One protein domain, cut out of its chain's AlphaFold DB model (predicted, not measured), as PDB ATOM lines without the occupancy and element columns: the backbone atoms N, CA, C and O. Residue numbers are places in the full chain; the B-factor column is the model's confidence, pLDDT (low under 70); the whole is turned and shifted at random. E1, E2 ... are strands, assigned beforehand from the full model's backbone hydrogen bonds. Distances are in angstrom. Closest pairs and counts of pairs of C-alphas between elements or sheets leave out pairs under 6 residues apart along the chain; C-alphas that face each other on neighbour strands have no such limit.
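Overview. This is residues 356 to 538 of the 696 residues of an uncharacterized protein of Phycisphaerae bacterium RAS2 (UniProt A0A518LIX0). One strongly twisted, branched sheet is drawn out into two strand lobes set end to end, with the long bent strand E5 running from one lobe into the other. One lobe holds E1, E4, E8, E9, E12 and the first part of E5; the other holds E2, E3, E6, E7, E10, E11 and the last part of E5. The 183 printed residues have twelve named strands, E1 to E12 in chain order, and no named helix; the class is all strand. The neighbour pairs are antiparallel. The outline is elongated, 66 by 37 by 28 A, and only just loose, close to compact, with a radius of gyration of the C-alphas of 19.4 A.

Along the chain. E5, residues 433 to 447, is the longest strand, 37.9 A from C-alpha 433 at (-37.236, 10.161, 38.429) to C-alpha 447 at (-43.255, -26.271, 47.176). E7, residues 458 to 468, measures 31.0 A, and E8, residues 476 to 484, 25.5 A. E12, residues 528 to 537, measures 22.3 A and ends with C-alpha 537 at (-40.318, 0.985, 26.396). E9 is residues 487 to 494, E10 498 to 504 and E11 507 to 515. The remaining strands are E1, residues 356 to 358, E2, residues 369 to 372, E3, residues 395 to 401, E4, residues 414 to 418, and E6, residues 451 to 455.

Arrangement. E5 bends by 60 degrees at residue 444 and has four neighbours in staggered pairing. E3 and E4 lie on one side of it, E7 and E8 on the other side. E8 pairs with residues 433 to 438, with N 436 and O 478 2.9 A apart. E4 pairs with residues 438 to 443 as a hairpin with E5, N 417 and O 439 being 2.8 A apart. E7 pairs with residues 444 to 446, with N 447 and O 464 at 2.8 A, and E3 with residues 445 to 447, with N 400 and O 446 at 2.9 A. Edge strand E1 lies on one side of E4 and E5 on the other side, with N 356 of E1 and O 416 of E4 at 2.8 A. E8 and E9 form a hairpin, with N 481 and O 489 at 2.8 A, and edge strand E12 is E9's other neighbour, with N 490 and O 534 at 2.8 A. E7 forms a hairpin with edge strand E6, with N 453 and O 460 at 2.8 A. On the other side of E7 is E10, with N 501 and O 465 at 2.8 A; E10 forms a hairpin with edge strand E11, with N 502 and O 512 at 2.8 A. Edge strand E2 forms a hairpin with E3, with N 372 and O 395 at 2.8 A. E1 and E12 are apart.

Size, cuts and confidence. The two C-alphas farthest apart, of Asp 426 and Asp 456, are 66.0 A from each other. The printed part has no cut. The long links are E2 to E3, E3 to E4, E4 to E5 and E11 to E12. The mean pLDDT of the printed part is 82.5; 27 residues are under 70, among them 361 to 367 and 520 to 532.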
ATOM      1  N   ASP A 356     -48.755  -6.143  35.573       76.69
ATOM      2  CA  ASP A 356     -47.541  -6.798  35.102       76.69
ATOM      3  C   ASP A 356     -47.575  -8.280  35.525       76.69
ATOM      4  O   ASP A 356     -47.618  -8.619  36.715       76.69
ATOM      5  N   ALA A 357     -47.567  -9.181  34.540       74.75
ATOM      6  CA  ALA A 357     -47.719 -10.622  34.739       74.75
ATOM      7  C   ALA A 357     -46.362 -11.333  34.849       74.75
ATOM      8  O   ALA A 357     -45.463 -11.123  34.035       74.75
ATOM      9  N   TRP A 358     -46.183 -12.152  35.887       73.62
ATOM     10  CA  TRP A 358     -44.920 -12.816  36.212       73.62
ATOM     11  C   TRP A 358     -45.121 -14.340  36.237       73.62
ATOM     12  O   TRP A 358     -46.076 -14.853  36.828       73.62
ATOM     13  N   THR A 359     -44.189 -15.070  35.619       70.69
ATOM     14  CA  THR A 359     -44.130 -16.539  35.665       70.69
ATOM     15  C   THR A 359     -42.840 -16.967  36.358       70.69
ATOM     16  O   THR A 359     -41.735 -16.634  35.922       70.69
ATOM     17  N   THR A 360     -42.964 -17.713  37.447       70.12
ATOM     18  CA  THR A 360     -41.857 -18.404  38.103       70.12
ATOM     19  C   THR A 360     -41.409 -19.545  37.196       70.12
ATOM     20  O   THR A 360     -42.197 -20.431  36.888       70.12
ATOM     21  N   HIS A 361     -40.145 -19.514  36.767       60.31
ATOM     22  CA  HIS A 361     -39.584 -20.460  35.796       60.31
ATOM     23  C   HIS A 361     -39.895 -21.928  36.135       60.31
ATOM     24  O   HIS A 361     -39.776 -22.346  37.290       60.31
ATOM     25  N   ASP A 362     -40.240 -22.702  35.105       52.16
ATOM     26  CA  ASP A 362     -40.607 -24.112  35.218       52.16
ATOM     27  C   ASP A 362     -39.449 -24.960  35.759       52.16
ATOM     28  O   ASP A 362     -38.427 -25.155  35.102       52.16
ATOM     29  N   GLY A 363     -39.632 -25.522  36.951       54.97
ATOM     30  CA  GLY A 363     -38.676 -26.432  37.572       54.97
ATOM     31  C   GLY A 363     -38.031 -25.894  38.847       54.97
ATOM     32  O   GLY A 363     -38.024 -24.706  39.163       54.97
ATOM     33  N   CYS A 364     -37.485 -26.830  39.615       67.06
ATOM     34  CA  CYS A 364     -37.108 -26.620  41.012       67.06
ATOM     35  C   CYS A 364     -35.675 -26.123  41.232       67.06
ATOM     36  O   CYS A 364     -35.251 -25.946  42.373       67.06
ATOM     37  N   ASP A 365     -34.955 -25.853  40.145       53.62
ATOM     38  CA  ASP A 365     -33.546 -25.445  40.147       53.62
ATOM     39  C   ASP A 365     -33.371 -23.908  40.075       53.62
ATOM     40  O   ASP A 365     -32.261 -23.389  40.005       53.62
ATOM     41  N   THR A 366     -34.475 -23.156  40.116       50.81
ATOM     42  CA  THR A 366     -34.582 -21.748  39.669       50.81
ATOM     43  C   THR A 366     -34.325 -20.695  40.754       50.81
ATOM     44  O   THR A 366     -34.366 -19.487  40.502       50.81
ATOM     45  N   GLY A 367     -34.046 -21.143  41.980       54.84
ATOM     46  CA  GLY A 367     -33.634 -20.305  43.106       54.84
ATOM     47  C   GLY A 367     -34.755 -19.584  43.865       54.84
ATOM     48  O   GLY A 367     -34.480 -19.110  44.967       54.84
ATOM     49  N   THR A 368     -35.991 -19.536  43.352       70.00
ATOM     50  CA  THR A 368     -37.149 -18.916  44.030       70.00
ATOM     51  C   THR A 368     -37.426 -19.620  45.359       70.00
ATOM     52  O   THR A 368     -37.988 -20.718  45.404       70.00
ATOM     53  N   SER A 369     -36.981 -19.015  46.464       74.12
ATOM     54  CA  SER A 369     -36.906 -19.724  47.742       74.12
ATOM     55  C   SER A 369     -37.146 -18.849  48.969       74.12
ATOM     56  O   SER A 369     -36.589 -17.759  49.121       74.12
ATOM     57  N   TRP A 370     -37.948 -19.364  49.902       80.56
ATOM     58  CA  TRP A 370     -38.188 -18.741  51.201       80.56
ATOM     59  C   TRP A 370     -37.282 -19.371  52.261       80.56
ATOM     60  O   TRP A 370     -37.384 -20.564  52.557       80.56
ATOM     61  N   ARG A 371     -36.387 -18.567  52.840       77.88
ATOM     62  CA  ARG A 371     -35.496 -18.968  53.936       77.88
ATOM     63  C   ARG A 371     -36.141 -18.601  55.272       77.88
ATOM     64  O   ARG A 371     -36.568 -17.470  55.471       77.88
ATOM     65  N   ILE A 372     -36.222 -19.567  56.184       81.88
ATOM     66  CA  ILE A 372     -36.928 -19.459  57.468       81.88
ATOM     67  C   ILE A 372     -35.940 -19.721  58.599       81.88
ATOM     68  O   ILE A 372     -35.408 -20.825  58.717       81.88
ATOM     69  N   GLY A 373     -35.692 -18.717  59.443       75.44
ATOM     70  CA  GLY A 373     -34.815 -18.845  60.613       75.44
ATOM     71  C   GLY A 373     -33.356 -19.204  60.295       75.44
ATOM     72  O   GLY A 373     -32.667 -19.740  61.162       75.44
ATOM     73  N   LEU A 374     -32.906 -18.973  59.055       74.81
ATOM     74  CA  LEU A 374     -31.538 -19.243  58.595       74.81
ATOM     75  C   LEU A 374     -30.628 -18.010  58.668       74.81
ATOM     76  O   LEU A 374     -29.411 -18.166  58.769       74.81
ATOM     77  N   ASP A 375     -31.196 -16.804  58.620       68.81
ATOM     78  CA  ASP A 375     -30.451 -15.548  58.592       68.81
ATOM     79  C   ASP A 375     -30.461 -14.821  59.944       68.81
ATOM     80  O   ASP A 375     -31.276 -15.064  60.836       68.81
ATOM     81  N   ALA A 376     -29.480 -13.937  60.135       62.41
ATOM     82  CA  ALA A 376     -29.214 -13.323  61.430       62.41
ATOM     83  C   ALA A 376     -30.340 -12.364  61.863       62.41
ATOM     84  O   ALA A 376     -30.376 -11.201  61.447       62.41
ATOM     85  N   GLY A 377     -31.205 -12.856  62.755       68.81
ATOM     86  CA  GLY A 377     -32.355 -12.148  63.328       68.81
ATOM     87  C   GLY A 377     -33.703 -12.792  62.993       68.81
ATOM     88  O   GLY A 377     -34.698 -12.450  63.624       68.81
ATOM     89  N   ASP A 378     -33.736 -13.728  62.045       70.94
ATOM     90  CA  ASP A 378     -34.971 -14.342  61.560       70.94
ATOM     91  C   ASP A 378     -35.483 -15.368  62.581       70.94
ATOM     92  O   ASP A 378     -34.740 -16.277  62.966       70.94
ATOM     93  N   PRO A 379     -36.737 -15.264  63.050       77.56
ATOM     94  CA  PRO A 379     -37.315 -16.294  63.896       77.56
ATOM     95  C   PRO A 379     -37.652 -17.549  63.064       77.56
ATOM     96  O   PRO A 379     -38.106 -17.430  61.924       77.56
ATOM     97  N   PRO A 380     -37.486 -18.764  63.619       86.75
ATOM     98  CA  PRO A 380     -38.057 -19.971  63.029       86.75
ATOM     99  C   PRO A 380     -39.589 -19.943  63.112       86.75
ATOM    100  O   PRO A 380     -40.159 -19.246  63.961       86.75
ATOM    101  N   ILE A 381     -40.268 -20.789  62.329       88.75
ATOM    102  CA  ILE A 381     -41.676 -21.107  62.617       88.75
ATOM    103  C   ILE A 381     -41.723 -21.747  64.023       88.75
ATOM    104  O   ILE A 381     -40.971 -22.697  64.270       88.75
ATOM    105  N   PRO A 382     -42.544 -21.246  64.970       90.00
ATOM    106  CA  PRO A 382     -42.460 -21.655  66.373       90.00
ATOM    107  C   PRO A 382     -42.728 -23.143  66.640       90.00
ATOM    108  O   PRO A 382     -43.536 -23.787  65.971       90.00
ATOM    109  N   ALA A 383     -42.117 -23.666  67.709       92.06
ATOM    110  CA  ALA A 383     -42.468 -24.977  68.255       92.06
ATOM    111  C   ALA A 383     -43.969 -25.067  68.575       92.06
ATOM    112  O   ALA A 383     -44.568 -24.117  69.086       92.06
ATOM    113  N   GLY A 384     -44.570 -26.225  68.309       91.38
ATOM    114  CA  GLY A 384     -46.001 -26.466  68.481       91.38
ATOM    115  C   GLY A 384     -46.908 -25.905  67.377       91.38
ATOM    116  O   GLY A 384     -48.117 -26.104  67.468       91.38
ATOM    117  N   PHE A 385     -46.374 -25.220  66.354       94.38
ATOM    118  CA  PHE A 385     -47.172 -24.698  65.234       94.38
ATOM    119  C   PHE A 385     -47.801 -25.815  64.387       94.38
ATOM    120  O   PHE A 385     -48.982 -25.744  64.048       94.38
ATOM    121  N   PHE A 386     -47.029 -26.857  64.058       94.12
ATOM    122  CA  PHE A 386     -47.491 -27.928  63.170       94.12
ATOM    123  C   PHE A 386     -48.439 -28.893  63.886       94.12
ATOM    124  O   PHE A 386     -49.549 -29.135  63.424       94.12
ATOM    125  N   ASP A 387     -48.036 -29.383  65.054       92.88
ATOM    126  CA  ASP A 387     -48.871 -30.090  66.028       92.88
ATOM    127  C   ASP A 387     -48.246 -29.883  67.423       92.88
ATOM    128  O   ASP A 387     -47.056 -29.558  67.517       92.88
ATOM    129  N   PRO A 388     -48.983 -30.087  68.532       93.62
ATOM    130  CA  PRO A 388     -48.378 -30.167  69.859       93.62
ATOM    131  C   PRO A 388     -47.229 -31.186  69.862       93.62
ATOM    132  O   PRO A 388     -47.426 -32.324  69.453       93.62
ATOM    133  N   GLY A 389     -46.040 -30.771  70.307       90.75
ATOM    134  CA  GLY A 389     -44.827 -31.598  70.238       90.75
ATOM    135  C   GLY A 389     -43.961 -31.381  68.988       90.75
ATOM    136  O   GLY A 389     -42.905 -32.005  68.888       90.75
ATOM    137  N   SER A 390     -44.344 -30.494  68.055       96.19
ATOM    138  CA  SER A 390     -43.462 -30.106  66.945       96.19
ATOM    139  C   SER A 390     -42.301 -29.231  67.419       96.19
ATOM    140  O   SER A 390     -42.490 -28.285  68.190       96.19
ATOM    141  N   GLU A 391     -41.101 -29.510  66.919       93.06
ATOM    142  CA  GLU A 391     -39.932 -28.640  67.081       93.06
ATOM    143  C   GLU A 391     -40.108 -27.333  66.268       93.06
ATOM    144  O   GLU A 391     -40.991 -27.268  65.402       93.06
ATOM    145  N   PRO A 392     -39.333 -26.260  66.542       92.44
ATOM    146  CA  PRO A 392     -39.303 -25.091  65.668       92.44
ATOM    147  C   PRO A 392     -38.766 -25.473  64.286       92.44
ATOM    148  O   PRO A 392     -37.786 -26.214  64.198       92.44
ATOM    149  N   PHE A 393     -39.357 -24.942  63.215       91.88
ATOM    150  CA  PHE A 393     -38.877 -25.199  61.855       91.88
ATOM    151  C   PHE A 393     -37.961 -24.072  61.362       91.88
ATOM    152  O   PHE A 393     -38.353 -22.903  61.312       91.88
ATOM    153  N   THR A 394     -36.753 -24.474  60.966       87.56
ATOM    154  CA  THR A 394     -35.729 -23.674  60.288       87.56
ATOM    155  C   THR A 394     -35.351 -24.405  59.005       87.56
ATOM    156  O   THR A 394     -35.083 -25.607  59.049       87.56
ATOM    157  N   GLY A 395     -35.294 -23.705  57.875       84.62
ATOM    158  CA  GLY A 395     -34.977 -24.318  56.587       84.62
ATOM    159  C   GLY A 395     -35.234 -23.396  55.401       84.62
ATOM    160  O   GLY A 395     -35.616 -22.241  55.574       84.62
ATOM    161  N   THR A 396     -35.026 -23.927  54.201       82.69
ATOM    162  CA  THR A 396     -35.373 -23.269  52.936       82.69
ATOM    163  C   THR A 396     -36.529 -24.028  52.297       82.69
ATOM    164  O   THR A 396     -36.507 -25.257  52.272       82.69
ATOM    165  N   ILE A 397     -37.518 -23.307  51.775       83.31
ATOM    166  CA  ILE A 397     -38.600 -23.858  50.955       83.31
ATOM    167  C   ILE A 397     -38.403 -23.334  49.535       83.31
ATOM    168  O   ILE A 397     -38.505 -22.128  49.315       83.31
ATOM    169  N   THR A 398     -38.088 -24.224  48.595       82.38
ATOM    170  CA  THR A 398     -38.006 -23.891  47.166       82.38
ATOM    171  C   THR A 398     -39.380 -24.045  46.532       82.38
ATOM    172  O   THR A 398     -40.078 -25.031  46.796       82.38
ATOM    173  N   PHE A 399     -39.761 -23.076  45.709       80.25
ATOM    174  CA  PHE A 399     -41.072 -22.994  45.080       80.25
ATOM    175  C   PHE A 399     -40.978 -23.065  43.555       80.25
ATOM    176  O   PHE A 399     -40.013 -22.582  42.967       80.25
ATOM    177  N   GLN A 400     -42.028 -23.602  42.942       80.44
ATOM    178  CA  GLN A 400     -42.333 -23.472  41.518       80.44
ATOM    179  C   GLN A 400     -43.681 -22.758  41.340       80.44
ATOM    180  O   GLN A 400     -44.512 -22.742  42.261       80.44
ATOM    181  N   GLY A 401     -43.886 -22.182  40.160       81.38
ATOM    182  CA  GLY A 401     -45.135 -21.534  39.776       81.38
ATOM    183  C   GLY A 401     -46.311 -22.503  39.682       81.38
ATOM    184  O   GLY A 401     -46.144 -23.691  39.395       81.38
ATOM    185  N   VAL A 402     -47.522 -21.999  39.910       84.50
ATOM    186  CA  VAL A 402     -48.760 -22.671  39.504       84.50
ATOM    187  C   VAL A 402     -49.635 -21.639  38.791       84.50
ATOM    188  O   VAL A 402     -50.061 -20.695  39.457       84.50
ATOM    189  N   PRO A 403     -49.964 -21.825  37.498       85.62
ATOM    190  CA  PRO A 403     -50.755 -20.861  36.743       85.62
ATOM    191  C   PRO A 403     -52.047 -20.446  37.452       85.62
ATOM    192  O   PRO A 403     -52.775 -21.287  37.995       85.62
ATOM    193  N   LEU A 404     -52.354 -19.149  37.411       83.75
ATOM    194  CA  LEU A 404     -53.531 -18.561  38.064       83.75
ATOM    195  C   LEU A 404     -54.862 -19.041  37.462       83.75
ATOM    196  O   LEU A 404     -55.905 -18.943  38.107       83.75
ATOM    197  N   GLY A 405     -54.827 -19.577  36.238       81.75
ATOM    198  CA  GLY A 405     -55.999 -20.093  35.529       81.75
ATOM    199  C   GLY A 405     -56.881 -19.014  34.892       81.75
ATOM    200  O   GLY A 405     -57.996 -19.323  34.470       81.75
ATOM    201  N   ASP A 406     -56.397 -17.773  34.819       78.12
ATOM    202  CA  ASP A 406     -57.057 -16.665  34.132       78.12
ATOM    203  C   ASP A 406     -56.556 -16.570  32.672       78.12
ATOM    204  O   ASP A 406     -55.347 -16.444  32.452       78.12
ATOM    205  N   PRO A 407     -57.451 -16.620  31.662       71.19
ATOM    206  CA  PRO A 407     -57.079 -16.496  30.253       71.19
ATOM    207  C   PRO A 407     -56.283 -15.231  29.901       71.19
ATOM    208  O   PRO A 407     -55.478 -15.288  28.977       71.19
ATOM    209  N   ASN A 408     -56.468 -14.128  30.634       68.69
ATOM    210  CA  ASN A 408     -55.816 -12.833  30.383       68.69
ATOM    211  C   ASN A 408     -54.352 -12.780  30.854       68.69
ATOM    212  O   ASN A 408     -53.661 -11.794  30.618       68.69
ATOM    213  N   PHE A 409     -53.874 -13.820  31.542       70.75
ATOM    214  CA  PHE A 409     -52.521 -13.866  32.108       70.75
ATOM    215  C   PHE A 409     -51.759 -15.161  31.758       70.75
ATOM    216  O   PHE A 409     -50.610 -15.346  32.163       70.75
ATOM    217  N   GLY A 410     -52.367 -16.064  30.979       73.38
ATOM    218  CA  GLY A 410     -51.721 -17.276  30.467       73.38
ATOM    219  C   GLY A 410     -51.169 -18.191  31.566       73.38
ATOM    220  O   GLY A 410     -51.912 -18.691  32.412       73.38
ATOM    221  N   ASN A 411     -49.854 -18.426  31.530       73.88
ATOM    222  CA  ASN A 411     -49.145 -19.275  32.494       73.88
ATOM    223  C   ASN A 411     -48.651 -18.526  33.744       73.88
ATOM    224  O   ASN A 411     -48.049 -19.166  34.606       73.88
ATOM    225  N   ALA A 412     -48.897 -17.216  33.863       76.50
ATOM    226  CA  ALA A 412     -48.464 -16.444  35.022       76.50
ATOM    227  C   ALA A 412     -48.985 -17.053  36.334       76.50
ATOM    228  O   ALA A 412     -50.099 -17.580  36.393       76.50
ATOM    229  N   ASP A 413     -48.172 -16.947  37.383       78.06
ATOM    230  CA  ASP A 413     -48.477 -17.370  38.759       78.06
ATOM    231  C   ASP A 413     -48.488 -16.197  39.751       78.06
ATOM    232  O   ASP A 413     -48.880 -16.353  40.911       78.06
ATOM    233  N   THR A 414     -48.066 -15.019  39.293       81.06
ATOM    234  CA  THR A 414     -47.868 -13.822  40.103       81.06
ATOM    235  C   THR A 414     -48.286 -12.595  39.291       81.06
ATOM    236  O   THR A 414     -47.855 -12.451  38.151       81.06
ATOM    237  N   ILE A 415     -49.111 -11.711  39.862       81.75
ATOM    238  CA  ILE A 415     -49.507 -10.426  39.255       81.75
ATOM    239  C   ILE A 415     -49.084  -9.292  40.178       81.75
ATOM    240  O   ILE A 415     -49.447  -9.283  41.360       81.75
ATOM    241  N   VAL A 416     -48.364  -8.321  39.624       82.44
ATOM    242  CA  VAL A 416     -48.026  -7.055  40.280       82.44
ATOM    243  C   VAL A 416     -48.764  -5.937  39.553       82.44
ATOM    244  O   VAL A 416     -48.733  -5.885  38.332       82.44
ATOM    245  N   ARG A 417     -49.429  -5.043  40.282       86.00
ATOM    246  CA  ARG A 417     -50.113  -3.870  39.730       86.00
ATOM    247  C   ARG A 417     -49.341  -2.603  40.040       86.00
ATOM    248  O   ARG A 417     -48.950  -2.382  41.188       86.00
ATOM    249  N   ARG A 418     -49.194  -1.741  39.040       88.19
ATOM    250  CA  ARG A 418     -48.700  -0.367  39.181       88.19
ATOM    251  C   ARG A 418     -49.862   0.576  39.498       88.19
ATOM    252  O   ARG A 418     -50.975   0.391  39.013       88.19
ATOM    253  N   SER A 419     -49.627   1.616  40.298       90.25
ATOM    254  CA  SER A 419     -50.658   2.635  40.566       90.25
ATOM    255  C   SER A 419     -50.979   3.511  39.347       90.25
ATOM    256  O   SER A 419     -52.063   4.087  39.274       90.25
ATOM    257  N   SER A 420     -50.022   3.640  38.424       89.75
ATOM    258  CA  SER A 420     -50.122   4.327  37.131       89.75
ATOM    259  C   SER A 420     -48.917   3.963  36.253       89.75
ATOM    260  O   SER A 420     -47.932   3.402  36.747       89.75
ATOM    261  N   ASP A 421     -48.955   4.333  34.973       89.19
ATOM    262  CA  ASP A 421     -47.733   4.470  34.178       89.19
ATOM    263  C   ASP A 421     -46.877   5.621  34.767       89.19
ATOM    264  O   ASP A 421     -47.444   6.607  35.259       89.19
ATOM    265  N   PRO A 422     -45.531   5.509  34.812       90.62
ATOM    266  CA  PRO A 422     -44.663   6.585  35.306       90.62
ATOM    267  C   PRO A 422     -44.511   7.773  34.343       90.62
ATOM    268  O   PRO A 422     -44.164   8.861  34.793       90.62
ATOM    269  N   PHE A 423     -44.742   7.570  33.043       90.31
ATOM    270  CA  PHE A 423     -44.602   8.582  31.990       90.31
ATOM    271  C   PHE A 423     -45.664   8.369  30.905       90.31
ATOM    272  O   PHE A 423     -45.991   7.225  30.597       90.31
ATOM    273  N   ASP A 424     -46.130   9.447  30.278       87.75
ATOM    274  CA  ASP A 424     -46.888   9.401  29.019       87.75
ATOM    275  C   ASP A 424     -45.911   9.435  27.811       87.75
ATOM    276  O   ASP A 424     -44.704   9.702  27.947       87.75
ATOM    277  N   ARG A 425     -46.400   9.145  26.602       86.94
ATOM    278  CA  ARG A 425     -45.611   9.167  25.359       86.94
ATOM    279  C   ARG A 425     -45.056  10.563  25.046       86.94
ATOM    280  O   ARG A 425     -43.913  10.655  24.598       86.94
ATOM    281  N   ASP A 426     -45.786  11.643  25.348       85.62
ATOM    282  CA  ASP A 426     -45.362  13.028  25.073       85.62
ATOM    283  C   ASP A 426     -44.442  13.650  26.140       85.62
ATOM    284  O   ASP A 426     -43.861  14.711  25.890       85.62
ATOM    285  N   ASP A 427     -44.230  12.985  27.284       88.88
ATOM    286  CA  ASP A 427     -43.236  13.415  28.273       88.88
ATOM    287  C   ASP A 427     -41.833  13.455  27.651       88.88
ATOM    288  O   ASP A 427     -41.374  12.486  27.042       88.88
ATOM    289  N   LEU A 428     -41.115  14.566  27.824       89.06
ATOM    290  CA  LEU A 428     -39.767  14.708  27.274       89.06
ATOM    291  C   LEU A 428     -38.738  13.899  28.086       89.06
ATOM    292  O   LEU A 428     -38.828  13.867  29.316       89.06
ATOM    293  N   PRO A 429     -37.711  13.308  27.443       90.12
ATOM    294  CA  PRO A 429     -36.643  12.613  28.151       90.12
ATOM    295  C   PRO A 429     -35.877  13.561  29.076       90.12
ATOM    296  O   PRO A 429     -35.570  14.701  28.710       90.12
ATOM    297  N   GLY A 430     -35.529  13.092  30.272       85.88
ATOM    298  CA  GLY A 430     -34.975  13.954  31.308       85.88
ATOM    299  C   GLY A 430     -34.297  13.206  32.455       85.88
ATOM    300  O   GLY A 430     -34.348  11.982  32.529       85.88
ATOM    301  N   PRO A 431     -33.632  13.941  33.364       82.25
ATOM    302  CA  PRO A 431     -33.005  13.379  34.559       82.25
ATOM    303  C   PRO A 431     -34.002  13.141  35.706       82.25
ATOM    304  O   PRO A 431     -33.576  12.770  36.797       82.25
ATOM    305  N   ASP A 432     -35.286  13.442  35.498       89.25
ATOM    306  CA  ASP A 432     -36.310  13.361  36.530       89.25
ATOM    307  C   ASP A 432     -36.751  11.903  36.733       89.25
ATOM    308  O   ASP A 432     -37.066  11.182  35.785       89.25
ATOM    309  N   GLU A 433     -36.761  11.474  37.994       92.19
ATOM    310  CA  GLU A 433     -37.236  10.161  38.429       92.19
ATOM    311  C   GLU A 433     -38.716  10.250  38.828       92.19
ATOM    312  O   GLU A 433     -39.088  11.070  39.675       92.19
ATOM    313  N   VAL A 434     -39.555   9.376  38.266       94.25
ATOM    314  CA  VAL A 434     -40.958   9.217  38.676       94.25
ATOM    315  C   VAL A 434     -41.116   7.907  39.435       94.25
ATOM    316  O   VAL A 434     -40.734   6.844  38.948       94.25
ATOM    317  N   THR A 435     -41.703   7.987  40.632       93.50
ATOM    318  CA  THR A 435     -41.988   6.826  41.482       93.50
ATOM    319  C   THR A 435     -43.488   6.571  41.566       93.50
ATOM    320  O   THR A 435     -44.242   7.460  41.966       93.50
ATOM    321  N   VAL A 436     -43.899   5.343  41.254       92.25
ATOM    322  CA  VAL A 436     -45.274   4.833  41.378       92.25
ATOM    323  C   VAL A 436     -45.338   3.720  42.431       92.25
ATOM    324  O   VAL A 436     -44.327   3.080  42.735       92.25
ATOM    325  N   GLU A 437     -46.515   3.493  43.017       91.69
ATOM    326  CA  GLU A 437     -46.718   2.412  43.990       91.69
ATOM    327  C   GLU A 437     -46.920   1.065  43.275       91.69
ATOM    328  O   GLU A 437     -47.514   1.007  42.195       91.69
ATOM    329  N   LEU A 438     -46.434  -0.015  43.894       86.25
ATOM    330  CA  LEU A 438     -46.654  -1.399  43.467       86.25
ATOM    331  C   LEU A 438     -47.529  -2.153  44.474       86.25
ATOM    332  O   LEU A 438     -47.234  -2.177  45.672       86.25
ATOM    333  N   GLU A 439     -48.547  -2.848  43.978       85.38
ATOM    334  CA  GLU A 439     -49.377  -3.790  44.729       85.38
ATOM    335  C   GLU A 439     -49.131  -5.214  44.213       85.38
ATOM    336  O   GLU A 439     -49.220  -5.477  43.019       85.38
ATOM    337  N   LEU A 440     -48.848  -6.167  45.103       82.12
ATOM    338  CA  LEU A 440     -48.898  -7.587  44.750       82.12
ATOM    339  C   LEU A 440     -50.377  -8.009  44.751       82.12
ATOM    340  O   LEU A 440     -50.987  -8.050  45.816       82.12
ATOM    341  N   VAL A 441     -50.950  -8.284  43.575       85.75
ATOM    342  CA  VAL A 441     -52.396  -8.537  43.384       85.75
ATOM    343  C   VAL A 441     -52.730 -10.024  43.378       85.75
ATOM    344  O   VAL A 441     -53.763 -10.425  43.917       85.75
ATOM    345  N   GLN A 442     -51.853 -10.861  42.816       86.56
ATOM    346  CA  GLN A 442     -51.993 -12.317  42.897       86.56
ATOM    347  C   GLN A 442     -50.630 -13.006  43.061       86.56
ATOM    348  O   GLN A 442     -49.614 -12.504  42.591       86.56
ATOM    349  N   LEU A 443     -50.611 -14.138  43.768       86.31
ATOM    350  CA  LEU A 443     -49.441 -14.996  43.990       86.31
ATOM    351  C   LEU A 443     -49.935 -16.430  44.192       86.31
ATOM    352  O   LEU A 443     -50.830 -16.649  45.017       86.31
ATOM    353  N   GLN A 444     -49.359 -17.396  43.479       88.75
ATOM    354  CA  GLN A 444     -49.742 -18.802  43.577       88.75
ATOM    355  C   GLN A 444     -48.550 -19.738  43.340       88.75
ATOM    356  O   GLN A 444     -48.308 -20.227  42.239       88.75
ATOM    357  N   LEU A 445     -47.822 -20.037  44.413       87.94
ATOM    358  CA  LEU A 445     -46.647 -20.909  44.367       87.94
ATOM    359  C   LEU A 445     -46.887 -22.225  45.112       87.94
ATOM    360  O   LEU A 445     -47.625 -22.268  46.103       87.94
ATOM    361  N   VAL A 446     -46.205 -23.293  44.690       89.81
ATOM    362  CA  VAL A 446     -46.191 -24.597  45.376       89.81
ATOM    363  C   VAL A 446     -44.762 -25.061  45.651       89.81
ATOM    364  O   VAL A 446     -43.855 -24.830  44.854       89.81
ATOM    365  N   SER A 447     -44.543 -25.698  46.800       89.44
ATOM    366  CA  SER A 447     -43.255 -26.271  47.176       89.44
ATOM    367  C   SER A 447     -42.852 -27.383  46.218       89.44
ATOM    368  O   SER A 447     -43.636 -28.295  45.958       89.44
ATOM    369  N   CYS A 448     -41.599 -27.347  45.788       87.31
ATOM    370  CA  CYS A 448     -40.984 -28.370  44.951       87.31
ATOM    371  C   CYS A 448     -40.913 -29.754  45.608       87.31
ATOM    372  O   CYS A 448     -41.158 -30.768  44.960       87.31
ATOM    373  N   GLU A 449     -40.613 -29.793  46.905       90.12
ATOM    374  CA  GLU A 449     -40.632 -31.008  47.719       90.12
ATOM    375  C   GLU A 449     -41.329 -30.732  49.063       90.12
ATOM    376  O   GLU A 449     -41.273 -29.600  49.558       90.12
ATOM    377  N   PRO A 450     -41.947 -31.747  49.699       94.25
ATOM    378  CA  PRO A 450     -42.535 -31.592  51.024       94.25
ATOM    379  C   PRO A 450     -41.467 -31.284  52.081       94.25
ATOM    380  O   PRO A 450     -40.484 -32.020  52.228       94.25
ATOM    381  N   ILE A 451     -41.690 -30.258  52.904       94.62
ATOM    382  CA  ILE A 451     -40.791 -29.961  54.025       94.62
ATOM    383  C   ILE A 451     -40.890 -31.047  55.103       94.62
ATOM    384  O   ILE A 451     -41.953 -31.628  55.325       94.62
ATOM    385  N   THR A 452     -39.792 -31.300  55.817       95.38
ATOM    386  CA  THR A 452     -39.773 -32.247  56.943       95.38
ATOM    387  C   THR A 452     -39.780 -31.511  58.281       95.38
ATOM    388  O   THR A 452     -38.878 -30.730  58.574       95.38
ATOM    389  N   VAL A 453     -40.771 -31.811  59.120       94.81
ATOM    390  CA  VAL A 453     -40.937 -31.275  60.479       94.81
ATOM    391  C   VAL A 453     -40.847 -32.415  61.490       94.81
ATOM    392  O   VAL A 453     -41.524 -33.436  61.339       94.81
ATOM    393  N   ILE A 454     -40.042 -32.241  62.539       94.31
ATOM    394  CA  ILE A 454     -39.937 -33.202  63.643       94.31
ATOM    395  C   ILE A 454     -41.062 -32.960  64.654       94.31
ATOM    396  O   ILE A 454     -41.213 -31.852  65.169       94.31
ATOM    397  N   ILE A 455     -41.845 -34.001  64.948       94.12
ATOM    398  CA  ILE A 455     -42.952 -33.991  65.915       94.12
ATOM    399  C   ILE A 455     -42.776 -35.189  66.851       94.12
ATOM    400  O   ILE A 455     -42.688 -36.323  66.384       94.12
ATOM    401  N   ASP A 456     -42.640 -34.939  68.157       94.88
ATOM    402  CA  ASP A 456     -42.313 -35.956  69.177       94.88
ATOM    403  C   ASP A 456     -41.103 -36.849  68.801       94.88
ATOM    404  O   ASP A 456     -41.038 -38.043  69.109       94.88
ATOM    405  N   GLY A 457     -40.117 -36.270  68.104       92.50
ATOM    406  CA  GLY A 457     -38.922 -36.974  67.627       92.50
ATOM    407  C   GLY A 457     -39.142 -37.869  66.400       92.50
ATOM    408  O   GLY A 457     -38.284 -38.704  66.111       92.50
ATOM    409  N   GLN A 458     -40.269 -37.748  65.691       93.19
ATOM    410  CA  GLN A 458     -40.549 -38.439  64.425       93.19
ATOM    411  C   GLN A 458     -40.667 -37.440  63.261       93.19
ATOM    412  O   GLN A 458     -41.256 -36.373  63.442       93.19
ATOM    413  N   PRO A 459     -40.139 -37.754  62.064       95.94
ATOM    414  CA  PRO A 459     -40.293 -36.896  60.895       95.94
ATOM    415  C   PRO A 459     -41.725 -36.960  60.349       95.94
ATOM    416  O   PRO A 459     -42.308 -38.035  60.207       95.94
ATOM    417  N   THR A 460     -42.267 -35.800  59.997       95.94
ATOM    418  CA  THR A 460     -43.546 -35.639  59.296       95.94
ATOM    419  C   THR A 460     -43.340 -34.742  58.082       95.94
ATOM    420  O   THR A 460     -42.591 -33.770  58.167       95.94
ATOM    421  N   GLN A 461     -43.969 -35.076  56.958       97.12
ATOM    422  CA  GLN A 461     -43.848 -34.315  55.714       97.12
ATOM    423  C   GLN A 461     -45.062 -33.414  55.490       97.12
ATOM    424  O   GLN A 461     -46.191 -33.800  55.809       97.12
ATOM    425  N   TRP A 462     -44.819 -32.224  54.941       96.94
ATOM    426  CA  TRP A 462     -45.842 -31.219  54.669       96.94
ATOM    427  C   TRP A 462     -45.601 -30.561  53.307       96.94
ATOM    428  O   TRP A 462     -44.544 -29.969  53.093       96.94
ATOM    429  N   ASP A 463     -46.587 -30.643  52.420       96.50
ATOM    430  CA  ASP A 463     -46.637 -29.850  51.190       96.50
ATOM    431  C   ASP A 463     -46.939 -28.392  51.552       96.50
ATOM    432  O   ASP A 463     -47.679 -28.135  52.508       96.50
ATOM    433  N   VAL A 464     -46.394 -27.427  50.809       95.19
ATOM    434  CA  VAL A 464     -46.560 -25.997  51.105       95.19
ATOM    435  C   VAL A 464     -47.035 -25.258  49.864       95.19
ATOM    436  O   VAL A 464     -46.388 -25.315  48.826       95.19
ATOM    437  N   THR A 465     -48.129 -24.512  49.971       93.56
ATOM    438  CA  THR A 465     -48.489 -23.492  48.975       93.56
ATOM    439  C   THR A 465     -48.286 -22.103  49.561       93.56
ATOM    440  O   THR A 465     -48.474 -21.908  50.762       93.56
ATOM    441  N   ALA A 466     -47.891 -21.137  48.737       89.81
ATOM    442  CA  ALA A 466     -47.781 -19.738  49.128       89.81
ATOM    443  C   ALA A 466     -48.716 -18.887  48.263       89.81
ATOM    444  O   ALA A 466     -48.633 -18.907  47.035       89.81
ATOM    445  N   THR A 467     -49.606 -18.151  48.926       90.38
ATOM    446  CA  THR A 467     -50.486 -17.139  48.322       90.38
ATOM    447  C   THR A 467     -50.234 -15.784  48.975       90.38
ATOM    448  O   THR A 467     -49.392 -15.679  49.863       90.38
ATOM    449  N   ILE A 468     -50.970 -14.741  48.598       86.19
ATOM    450  CA  ILE A 468     -50.905 -13.437  49.281       86.19
ATOM    451  C   ILE A 468     -51.438 -13.543  50.721       86.19
ATOM    452  O   ILE A 468     -52.336 -14.344  51.003       86.19
ATOM    453  N   SER A 469     -50.847 -12.751  51.620       85.81
ATOM    454  CA  SER A 469     -51.318 -12.483  52.985       85.81
ATOM    455  C   SER A 469     -52.757 -11.940  53.033       85.81
ATOM    456  O   SER A 469     -53.127 -11.063  52.258       85.81
ATOM    457  N   ASP A 470     -53.561 -12.388  54.003       85.56
ATOM    458  CA  ASP A 470     -54.877 -11.785  54.286       85.56
ATOM    459  C   ASP A 470     -54.745 -10.378  54.917       85.56
ATOM    460  O   ASP A 470     -55.728  -9.637  55.025       85.56
ATOM    461  N   CYS A 471     -53.543 -10.010  55.372       83.94
ATOM    462  CA  CYS A 471     -53.207  -8.702  55.913       83.94
ATOM    463  C   CYS A 471     -52.434  -7.888  54.868       83.94
ATOM    464  O   CYS A 471     -51.414  -8.334  54.354       83.94
ATOM    465  N   SER A 472     -52.904  -6.669  54.577       69.50
ATOM    466  CA  SER A 472     -52.314  -5.810  53.539       69.50
ATOM    467  C   SER A 472     -50.796  -5.650  53.727       69.50
ATOM    468  O   SER A 472     -50.383  -5.160  54.787       69.50
ATOM    469  N   PRO A 473     -49.965  -5.987  52.721       68.56
ATOM    470  CA  PRO A 473     -48.561  -5.601  52.734       68.56
ATOM    471  C   PRO A 473     -48.432  -4.067  52.674       68.56
ATOM    472  O   PRO A 473     -49.382  -3.377  52.280       68.56
ATOM    473  N   PRO A 474     -47.271  -3.503  53.050       69.31
ATOM    474  CA  PRO A 474     -46.902  -2.155  52.630       69.31
ATOM    475  C   PRO A 474     -46.813  -2.108  51.097       69.31
ATOM    476  O   PRO A 474     -46.334  -3.068  50.497       69.31
ATOM    477  N   ALA A 475     -47.212  -1.002  50.468       77.69
ATOM    478  CA  ALA A 475     -47.003  -0.818  49.032       77.69
ATOM    479  C   ALA A 475     -45.509  -0.946  48.683       77.69
ATOM    480  O   ALA A 475     -44.647  -0.487  49.439       77.69
ATOM    481  N   GLY A 476     -45.199  -1.605  47.568       84.50
ATOM    482  CA  GLY A 476     -43.882  -1.523  46.942       84.50
ATOM    483  C   GLY A 476     -43.735  -0.226  46.144       84.50
ATOM    484  O   GLY A 476     -44.661   0.583  46.073       84.50
ATOM    485  N   THR A 477     -42.583  -0.040  45.509       87.56
ATOM    486  CA  THR A 477     -42.308   1.125  44.654       87.56
ATOM    487  C   THR A 477     -41.621   0.712  43.364       87.56
ATOM    488  O   THR A 477     -40.727  -0.133  43.391       87.56
ATOM    489  N   LEU A 478     -41.976   1.364  42.261       88.12
ATOM    490  CA  LEU A 478     -41.222   1.355  41.011       88.12
ATOM    491  C   LEU A 478     -40.766   2.781  40.723       88.12
ATOM    492  O   LEU A 478     -41.593   3.688  40.722       88.12
ATOM    493  N   THR A 479     -39.471   2.971  40.482       90.00
ATOM    494  CA  THR A 479     -38.870   4.269  40.148       90.00
ATOM    495  C   THR A 479     -38.271   4.194  38.752       90.00
ATOM    496  O   THR A 479     -37.380   3.377  38.509       90.00
ATOM    497  N   ALA A 480     -38.761   5.038  37.846       90.88
ATOM    498  CA  ALA A 480     -38.381   5.064  36.438       90.88
ATOM    499  C   ALA A 480     -37.807   6.422  36.008       90.88
ATOM    500  O   ALA A 480     -38.163   7.470  36.547       90.88
ATOM    501  N   VAL A 481     -36.954   6.380  34.987       91.94
ATOM    502  CA  VAL A 481     -36.375   7.515  34.258       91.94
ATOM    503  C   VAL A 481     -36.678   7.326  32.772       91.94
ATOM    504  O   VAL A 481     -36.448   6.237  32.238       91.94
ATOM    505  N   LYS A 482     -37.146   8.375  32.088       91.44
ATOM    506  CA  LYS A 482     -37.311   8.405  30.623       91.44
ATOM    507  C   LYS A 482     -36.032   8.954  29.985       91.44
ATOM    508  O   LYS A 482     -35.721  10.135  30.134       91.44
ATOM    509  N   SER A 483     -35.255   8.093  29.324       88.88
ATOM    510  CA  SER A 483     -33.941   8.446  28.753       88.88
ATOM    511  C   SER A 483     -33.988   8.753  27.256       88.88
ATOM    512  O   SER A 483     -33.087   9.413  26.740       88.88
ATOM    513  N   ASN A 484     -35.042   8.309  26.571       88.06
ATOM    514  CA  ASN A 484     -35.337   8.569  25.166       88.06
ATOM    515  C   ASN A 484     -36.865   8.611  24.959       88.06
ATOM    516  O   ASN A 484     -37.630   8.377  25.895       88.06
ATOM    517  N   CYS A 485     -37.333   8.962  23.761       87.56
ATOM    518  CA  CYS A 485     -38.772   9.130  23.544       87.56
ATOM    519  C   CYS A 485     -39.547   7.818  23.571       87.56
ATOM    520  O   CYS A 485     -40.678   7.820  24.054       87.56
ATOM    521  N   ASN A 486     -38.917   6.717  23.162       86.88
ATOM    522  CA  ASN A 486     -39.503   5.389  23.235       86.88
ATOM    523  C   ASN A 486     -39.241   4.664  24.573       86.88
ATOM    524  O   ASN A 486     -39.567   3.492  24.690       86.88
ATOM    525  N   GLY A 487     -38.667   5.304  25.604       89.31
ATOM    526  CA  GLY A 487     -38.517   4.654  26.913       89.31
ATOM    527  C   GLY A 487     -37.340   5.105  27.776       89.31
ATOM    528  O   GLY A 487     -36.884   6.252  27.745       89.31
ATOM    529  N   GLY A 488     -36.828   4.186  28.591       87.62
ATOM    530  CA  GLY A 488     -35.710   4.470  29.480       87.62
ATOM    531  C   GLY A 488     -35.345   3.323  30.406       87.62
ATOM    532  O   GLY A 488     -35.246   2.181  29.968       87.62
ATOM    533  N   THR A 489     -35.085   3.628  31.678       86.62
ATOM    534  CA  THR A 489     -34.739   2.620  32.688       86.62
ATOM    535  C   THR A 489     -35.589   2.736  33.945       86.62
ATOM    536  O   THR A 489     -36.107   3.803  34.266       86.62
ATOM    537  N   TYR A 490     -35.754   1.627  34.661       85.62
ATOM    538  CA  TYR A 490     -36.452   1.574  35.938       85.62
ATOM    539  C   TYR A 490     -35.739   0.668  36.945       85.62
ATOM    540  O   TYR A 490     -34.885  -0.152  36.603       85.62
ATOM    541  N   SER A 491     -36.114   0.845  38.206       82.06
ATOM    542  CA  SER A 491     -35.770   0.001  39.349       82.06
ATOM    543  C   SER A 491     -37.036  -0.235  40.174       82.06
ATOM    544  O   SER A 491     -38.002   0.528  40.064       82.06
ATOM    545  N   TYR A 492     -37.068  -1.288  40.989       79.69
ATOM    546  CA  TYR A 492     -38.231  -1.579  41.827       79.69
ATOM    547  C   TYR A 492     -37.851  -2.187  43.177       79.69
ATOM    548  O   TYR A 492     -36.793  -2.796  43.334       79.69
ATOM    549  N   ALA A 493     -38.760  -2.033  44.138       79.12
ATOM    550  CA  ALA A 493     -38.722  -2.621  45.467       79.12
ATOM    551  C   ALA A 493     -40.118  -3.176  45.789       79.12
ATOM    552  O   ALA A 493     -41.041  -2.421  46.101       79.12
ATOM    553  N   LEU A 494     -40.302  -4.495  45.675       76.81
ATOM    554  CA  LEU A 494     -41.600  -5.147  45.883       76.81
ATOM    555  C   LEU A 494     -41.690  -5.780  47.277       76.81
ATOM    556  O   LEU A 494     -40.943  -6.699  47.612       76.81
ATOM    557  N   ASN A 495     -42.643  -5.327  48.090       75.06
ATOM    558  CA  ASN A 495     -42.887  -5.870  49.425       75.06
ATOM    559  C   ASN A 495     -43.736  -7.150  49.351       75.06
ATOM    560  O   ASN A 495     -44.964  -7.099  49.301       75.06
ATOM    561  N   VAL A 496     -43.085  -8.315  49.365       74.69
ATOM    562  CA  VAL A 496     -43.773  -9.615  49.320       74.69
ATOM    563  C   VAL A 496     -44.159 -10.061  50.731       74.69
ATOM    564  O   VAL A 496     -43.299 -10.180  51.601       74.69
ATOM    565  N   GLN A 497     -45.448 -10.341  50.955       75.94
ATOM    566  CA  GLN A 497     -45.963 -10.992  52.167       75.94
ATOM    567  C   GLN A 497     -46.837 -12.185  51.799       75.94
ATOM    568  O   GLN A 497     -47.932 -12.021  51.254       75.94
ATOM    569  N   GLN A 498     -46.354 -13.388  52.118       80.81
ATOM    570  CA  GLN A 498     -47.030 -14.630  51.774       80.81
ATOM    571  C   GLN A 498     -47.786 -15.279  52.939       80.81
ATOM    572  O   GLN A 498     -47.347 -15.350  54.089       80.81
ATOM    573  N   LYS A 499     -48.919 -15.868  52.580       88.06
ATOM    574  CA  LYS A 499     -49.692 -16.818  53.363       88.06
ATOM    575  C   LYS A 499     -49.287 -18.227  52.960       88.06
ATOM    576  O   LYS A 499     -49.734 -18.758  51.944       88.06
ATOM    577  N   ALA A 500     -48.418 -18.828  53.764       91.81
ATOM    578  CA  ALA A 500     -47.981 -20.202  53.577       91.81
ATOM    579  C   ALA A 500     -49.009 -21.175  54.172       91.81
ATOM    580  O   ALA A 500     -49.299 -21.141  55.372       91.81
ATOM    581  N   THR A 501     -49.550 -22.062  53.342       95.81
ATOM    582  CA  THR A 501     -50.483 -23.119  53.743       95.81
ATOM    583  C   THR A 501     -49.772 -24.466  53.689       95.81
ATOM    584  O   THR A 501     -49.454 -24.973  52.618       95.81
ATOM    585  N   PHE A 502     -49.533 -25.047  54.860       97.25
ATOM    586  CA  PHE A 502     -48.897 -26.346  55.042       97.25
ATOM    587  C   PHE A 502     -49.966 -27.438  55.115       97.25
ATOM    588  O   PHE A 502     -50.818 -27.413  56.008       97.25
ATOM    589  N   THR A 503     -49.896 -28.417  54.218       97.50
ATOM    590  CA  THR A 503     -50.820 -29.558  54.137       97.50
ATOM    591  C   THR A 503     -50.069 -30.845  54.457       97.50
ATOM    592  O   THR A 503     -49.018 -31.116  53.886       97.50
ATOM    593  N   LYS A 504     -50.573 -31.644  55.402       96.81
ATOM    594  CA  LYS A 504     -49.856 -32.830  55.892       96.81
ATOM    595  C   LYS A 504     -49.868 -33.963  54.862       96.81
ATOM    596  O   LYS A 504     -50.933 -34.464  54.488       96.81
ATOM    597  N   VAL A 505     -48.688 -34.433  54.458       95.81
ATOM    598  CA  VAL A 505     -48.556 -35.552  53.514       95.81
ATOM    599  C   VAL A 505     -49.163 -36.814  54.131       95.81
ATOM    600  O   VAL A 505     -48.818 -37.221  55.242       95.81
ATOM    601  N   GLY A 506     -50.097 -37.435  53.409       92.81
ATOM    602  CA  GLY A 506     -50.841 -38.615  53.866       92.81
ATOM    603  C   GLY A 506     -52.071 -38.326  54.740       92.81
ATOM    604  O   GLY A 506     -52.844 -39.251  54.986       92.81
ATOM    605  N   ASP A 507     -52.302 -37.074  55.153       93.75
ATOM    606  CA  ASP A 507     -53.553 -36.620  55.780       93.75
ATOM    607  C   ASP A 507     -53.913 -35.185  55.331       93.75
ATOM    608  O   ASP A 507     -53.771 -34.233  56.105       93.75
ATOM    609  N   PRO A 508     -54.409 -34.998  54.089       88.94
ATOM    610  CA  PRO A 508     -54.663 -33.665  53.533       88.94
ATOM    611  C   PRO A 508     -55.753 -32.856  54.255       88.94
ATOM    612  O   PRO A 508     -55.929 -31.675  53.977       88.94
ATOM    613  N   GLY A 509     -56.503 -33.471  55.181       91.50
ATOM    614  CA  GLY A 509     -57.438 -32.756  56.054       91.50
ATOM    615  C   GLY A 509     -56.747 -31.958  57.168       91.50
ATOM    616  O   GLY A 509     -57.367 -31.075  57.763       91.50
ATOM    617  N   THR A 510     -55.472 -32.243  57.450       95.06
ATOM    618  CA  THR A 510     -54.668 -31.524  58.441       95.06
ATOM    619  C   THR A 510     -53.885 -30.395  57.769       95.06
ATOM    620  O   THR A 510     -52.849 -30.615  57.142       95.06
ATOM    621  N   ILE A 511     -54.387 -29.169  57.945       96.25
ATOM    622  CA  ILE A 511     -53.837 -27.933  57.368       96.25
ATOM    623  C   ILE A 511     -53.340 -26.996  58.479       96.25
ATOM    624  O   ILE A 511     -53.967 -26.888  59.540       96.25
ATOM    625  N   ARG A 512     -52.230 -26.290  58.243       95.44
ATOM    626  CA  ARG A 512     -51.730 -25.182  59.075       95.44
ATOM    627  C   ARG A 512     -51.438 -23.975  58.194       95.44
ATOM    628  O   ARG A 512     -50.914 -24.135  57.101       95.44
ATOM    629  N   VAL A 513     -51.764 -22.777  58.669       94.06
ATOM    630  CA  VAL A 513     -51.578 -21.528  57.914       94.06
ATOM    631  C   VAL A 513     -50.626 -20.626  58.685       94.06
ATOM    632  O   VAL A 513     -50.854 -20.355  59.864       94.06
ATOM    633  N   PHE A 514     -49.557 -20.190  58.024       88.94
ATOM    634  CA  PHE A 514     -48.611 -19.194  58.513       88.94
ATOM    635  C   PHE A 514     -48.685 -17.988  57.582       88.94
ATOM    636  O   PHE A 514     -48.144 -18.002  56.479       88.94
ATOM    637  N   ASP A 515     -49.412 -16.969  58.014       87.31
ATOM    638  CA  ASP A 515     -49.560 -15.719  57.281       87.31
ATOM    639  C   ASP A 515     -48.535 -14.717  57.806       87.31
ATOM    640  O   ASP A 515     -48.632 -14.331  58.970       87.31
ATOM    641  N   THR A 516     -47.535 -14.345  56.997       78.50
ATOM    642  CA  THR A 516     -46.435 -13.482  57.458       78.50
ATOM    643  C   THR A 516     -46.896 -12.052  57.742       78.50
ATOM    644  O   THR A 516     -46.479 -11.480  58.750       78.50
ATOM    645  N   GLY A 517     -47.805 -11.507  56.925       77.62
ATOM    646  CA  GLY A 517     -48.273 -10.120  57.036       77.62
ATOM    647  C   GLY A 517     -49.185  -9.882  58.242       77.62
ATOM    648  O   GLY A 517     -49.304  -8.758  58.728       77.62
ATOM    649  N   CYS A 518     -49.795 -10.944  58.776       82.44
ATOM    650  CA  CYS A 518     -50.610 -10.881  59.990       82.44
ATOM    651  C   CYS A 518     -49.816 -11.067  61.302       82.44
ATOM    652  O   CYS A 518     -50.421 -11.093  62.383       82.44
ATOM    653  N   LEU A 519     -48.485 -11.211  61.256       75.94
ATOM    654  CA  LEU A 519     -47.665 -11.405  62.458       75.94
ATOM    655  C   LEU A 519     -47.323 -10.071  63.142       75.94
ATOM    656  O   LEU A 519     -47.013  -9.080  62.482       75.94
ATOM    657  N   PRO A 520     -47.316 -10.013  64.487       65.19
ATOM    658  CA  PRO A 520     -46.812  -8.842  65.190       65.19
ATOM    659  C   PRO A 520     -45.295  -8.698  64.977       65.19
ATOM    660  O   PRO A 520     -44.543  -9.649  65.190       65.19
ATOM    661  N   SER A 521     -44.858  -7.486  64.611       56.41
ATOM    662  CA  SER A 521     -43.447  -7.059  64.507       56.41
ATOM    663  C   SER A 521     -42.592  -7.635  65.660       56.41
ATOM    664  O   SER A 521     -43.001  -7.514  66.823       56.41
ATOM    665  N   PRO A 522     -41.447  -8.298  65.374       48.41
ATOM    666  CA  PRO A 522     -40.430  -7.845  64.423       48.41
ATOM    667  C   PRO A 522     -40.156  -8.820  63.265       48.41
ATOM    668  O   PRO A 522     -39.002  -9.138  62.973       48.41
ATOM    669  N   PHE A 523     -41.201  -9.276  62.574       52.94
ATOM    670  CA  PHE A 523     -41.042  -9.633  61.165       52.94
ATOM    671  C   PHE A 523     -40.835  -8.326  60.394       52.94
ATOM    672  O   PHE A 523     -41.790  -7.681  59.979       52.94
ATOM    673  N   ASP A 524     -39.579  -7.878  60.353       51.84
ATOM    674  CA  ASP A 524     -39.134  -6.847  59.417       51.84
ATOM    675  C   ASP A 524     -39.258  -7.417  57.999       51.84
ATOM    676  O   ASP A 524     -39.080  -8.625  57.799       51.84
ATOM    677  N   TYR A 525     -39.575  -6.565  57.035       54.88
ATOM    678  CA  TYR A 525     -39.724  -6.955  55.639       54.88
ATOM    679  C   TYR A 525     -38.592  -6.292  54.857       54.88
ATOM    680  O   TYR A 525     -38.569  -5.066  54.765       54.88
ATOM    681  N   ASP A 526     -37.660  -7.069  54.305       51.94
ATOM    682  CA  ASP A 526     -36.804  -6.542  53.245       51.94
ATOM    683  C   ASP A 526     -37.605  -6.663  51.937       51.94
ATOM    684  O   ASP A 526     -38.236  -7.695  51.675       51.94
ATOM    685  N   ALA A 527     -37.619  -5.603  51.133       61.34
ATOM    686  CA  ALA A 527     -38.260  -5.634  49.829       61.34
ATOM    687  C   ALA A 527     -37.462  -6.523  48.860       61.34
ATOM    688  O   ALA A 527     -36.236  -6.633  48.949       61.34
ATOM    689  N   LEU A 528     -38.151  -7.123  47.889       66.50
ATOM    690  CA  LEU A 528     -37.508  -7.673  46.702       66.50
ATOM    691  C   LEU A 528     -37.046  -6.490  45.841       66.50
ATOM    692  O   LEU A 528     -37.816  -5.960  45.039       66.50
ATOM    693  N   GLU A 529     -35.816  -6.046  46.079       64.88
ATOM    694  CA  GLU A 529     -35.179  -4.930  45.382       64.88
ATOM    695  C   GLU A 529     -34.408  -5.408  44.149       64.88
ATOM    696  O   GLU A 529     -33.610  -6.348  44.227       64.88
ATOM    697  N   TRP A 530     -34.592  -4.713  43.026       63.91
ATOM    698  CA  TRP A 530     -33.716  -4.816  41.862       63.91
ATOM    699  C   TRP A 530     -33.053  -3.451  41.603       63.91
ATOM    700  O   TRP A 530     -33.708  -2.545  41.081       63.91
ATOM    701  N   PRO A 531     -31.782  -3.263  42.017       54.66
ATOM    702  CA  PRO A 531     -31.120  -1.957  41.989       54.66
ATOM    703  C   PRO A 531     -30.489  -1.611  40.632       54.66
ATOM    704  O   PRO A 531     -30.121  -0.457  40.420       54.66
ATOM    705  N   ASP A 532     -30.327  -2.588  39.736       63.47
ATOM    706  CA  ASP A 532     -29.693  -2.371  38.437       63.47
ATOM    707  C   ASP A 532     -30.715  -1.803  37.429       63.47
ATOM    708  O   ASP A 532     -31.782  -2.403  37.247       63.47
ATOM    709  N   PRO A 533     -30.422  -0.668  36.755       70.62
ATOM    710  CA  PRO A 533     -31.363  -0.023  35.841       70.62
ATOM    711  C   PRO A 533     -31.778  -0.957  34.698       70.62
ATOM    712  O   PRO A 533     -30.982  -1.279  33.817       70.62
ATOM    713  N   THR A 534     -33.038  -1.383  34.716       77.44
ATOM    714  CA  THR A 534     -33.620  -2.324  33.746       77.44
ATOM    715  C   THR A 534     -34.361  -1.535  32.665       77.44
ATOM    716  O   THR A 534     -35.001  -0.543  33.014       77.44
ATOM    717  N   PRO A 535     -34.275  -1.890  31.369       80.69
ATOM    718  CA  PRO A 535     -34.930  -1.125  30.310       80.69
ATOM    719  C   PRO A 535     -36.463  -1.241  30.350       80.69
ATOM    720  O   PRO A 535     -37.014  -2.276  30.732       80.69
ATOM    721  N   TRP A 536     -37.135  -0.175  29.917       84.12
ATOM    722  CA  TRP A 536     -38.576  -0.127  29.646       84.12
ATOM    723  C   TRP A 536     -38.840   0.670  28.364       84.12
ATOM    724  O   TRP A 536     -38.037   1.545  28.027       84.12
ATOM    725  N   PHE A 537     -39.954   0.385  27.684       83.19
ATOM    726  CA  PHE A 537     -40.318   0.985  26.396       83.19
ATOM    727  C   PHE A 537     -41.799   1.391  26.311       83.19
ATOM    728  O   PHE A 537     -42.622   0.825  27.032       83.19
ATOM    729  N   HIS A 538     -42.109   2.362  25.439       81.75
ATOM    730  CA  HIS A 538     -43.478   2.763  25.064       81.75
ATOM    731  C   HIS A 538     -44.027   1.913  23.919       81.75
ATOM    732  O   HIS A 538     -45.155   1.438  23.985       81.75
TER     733      HIS A 538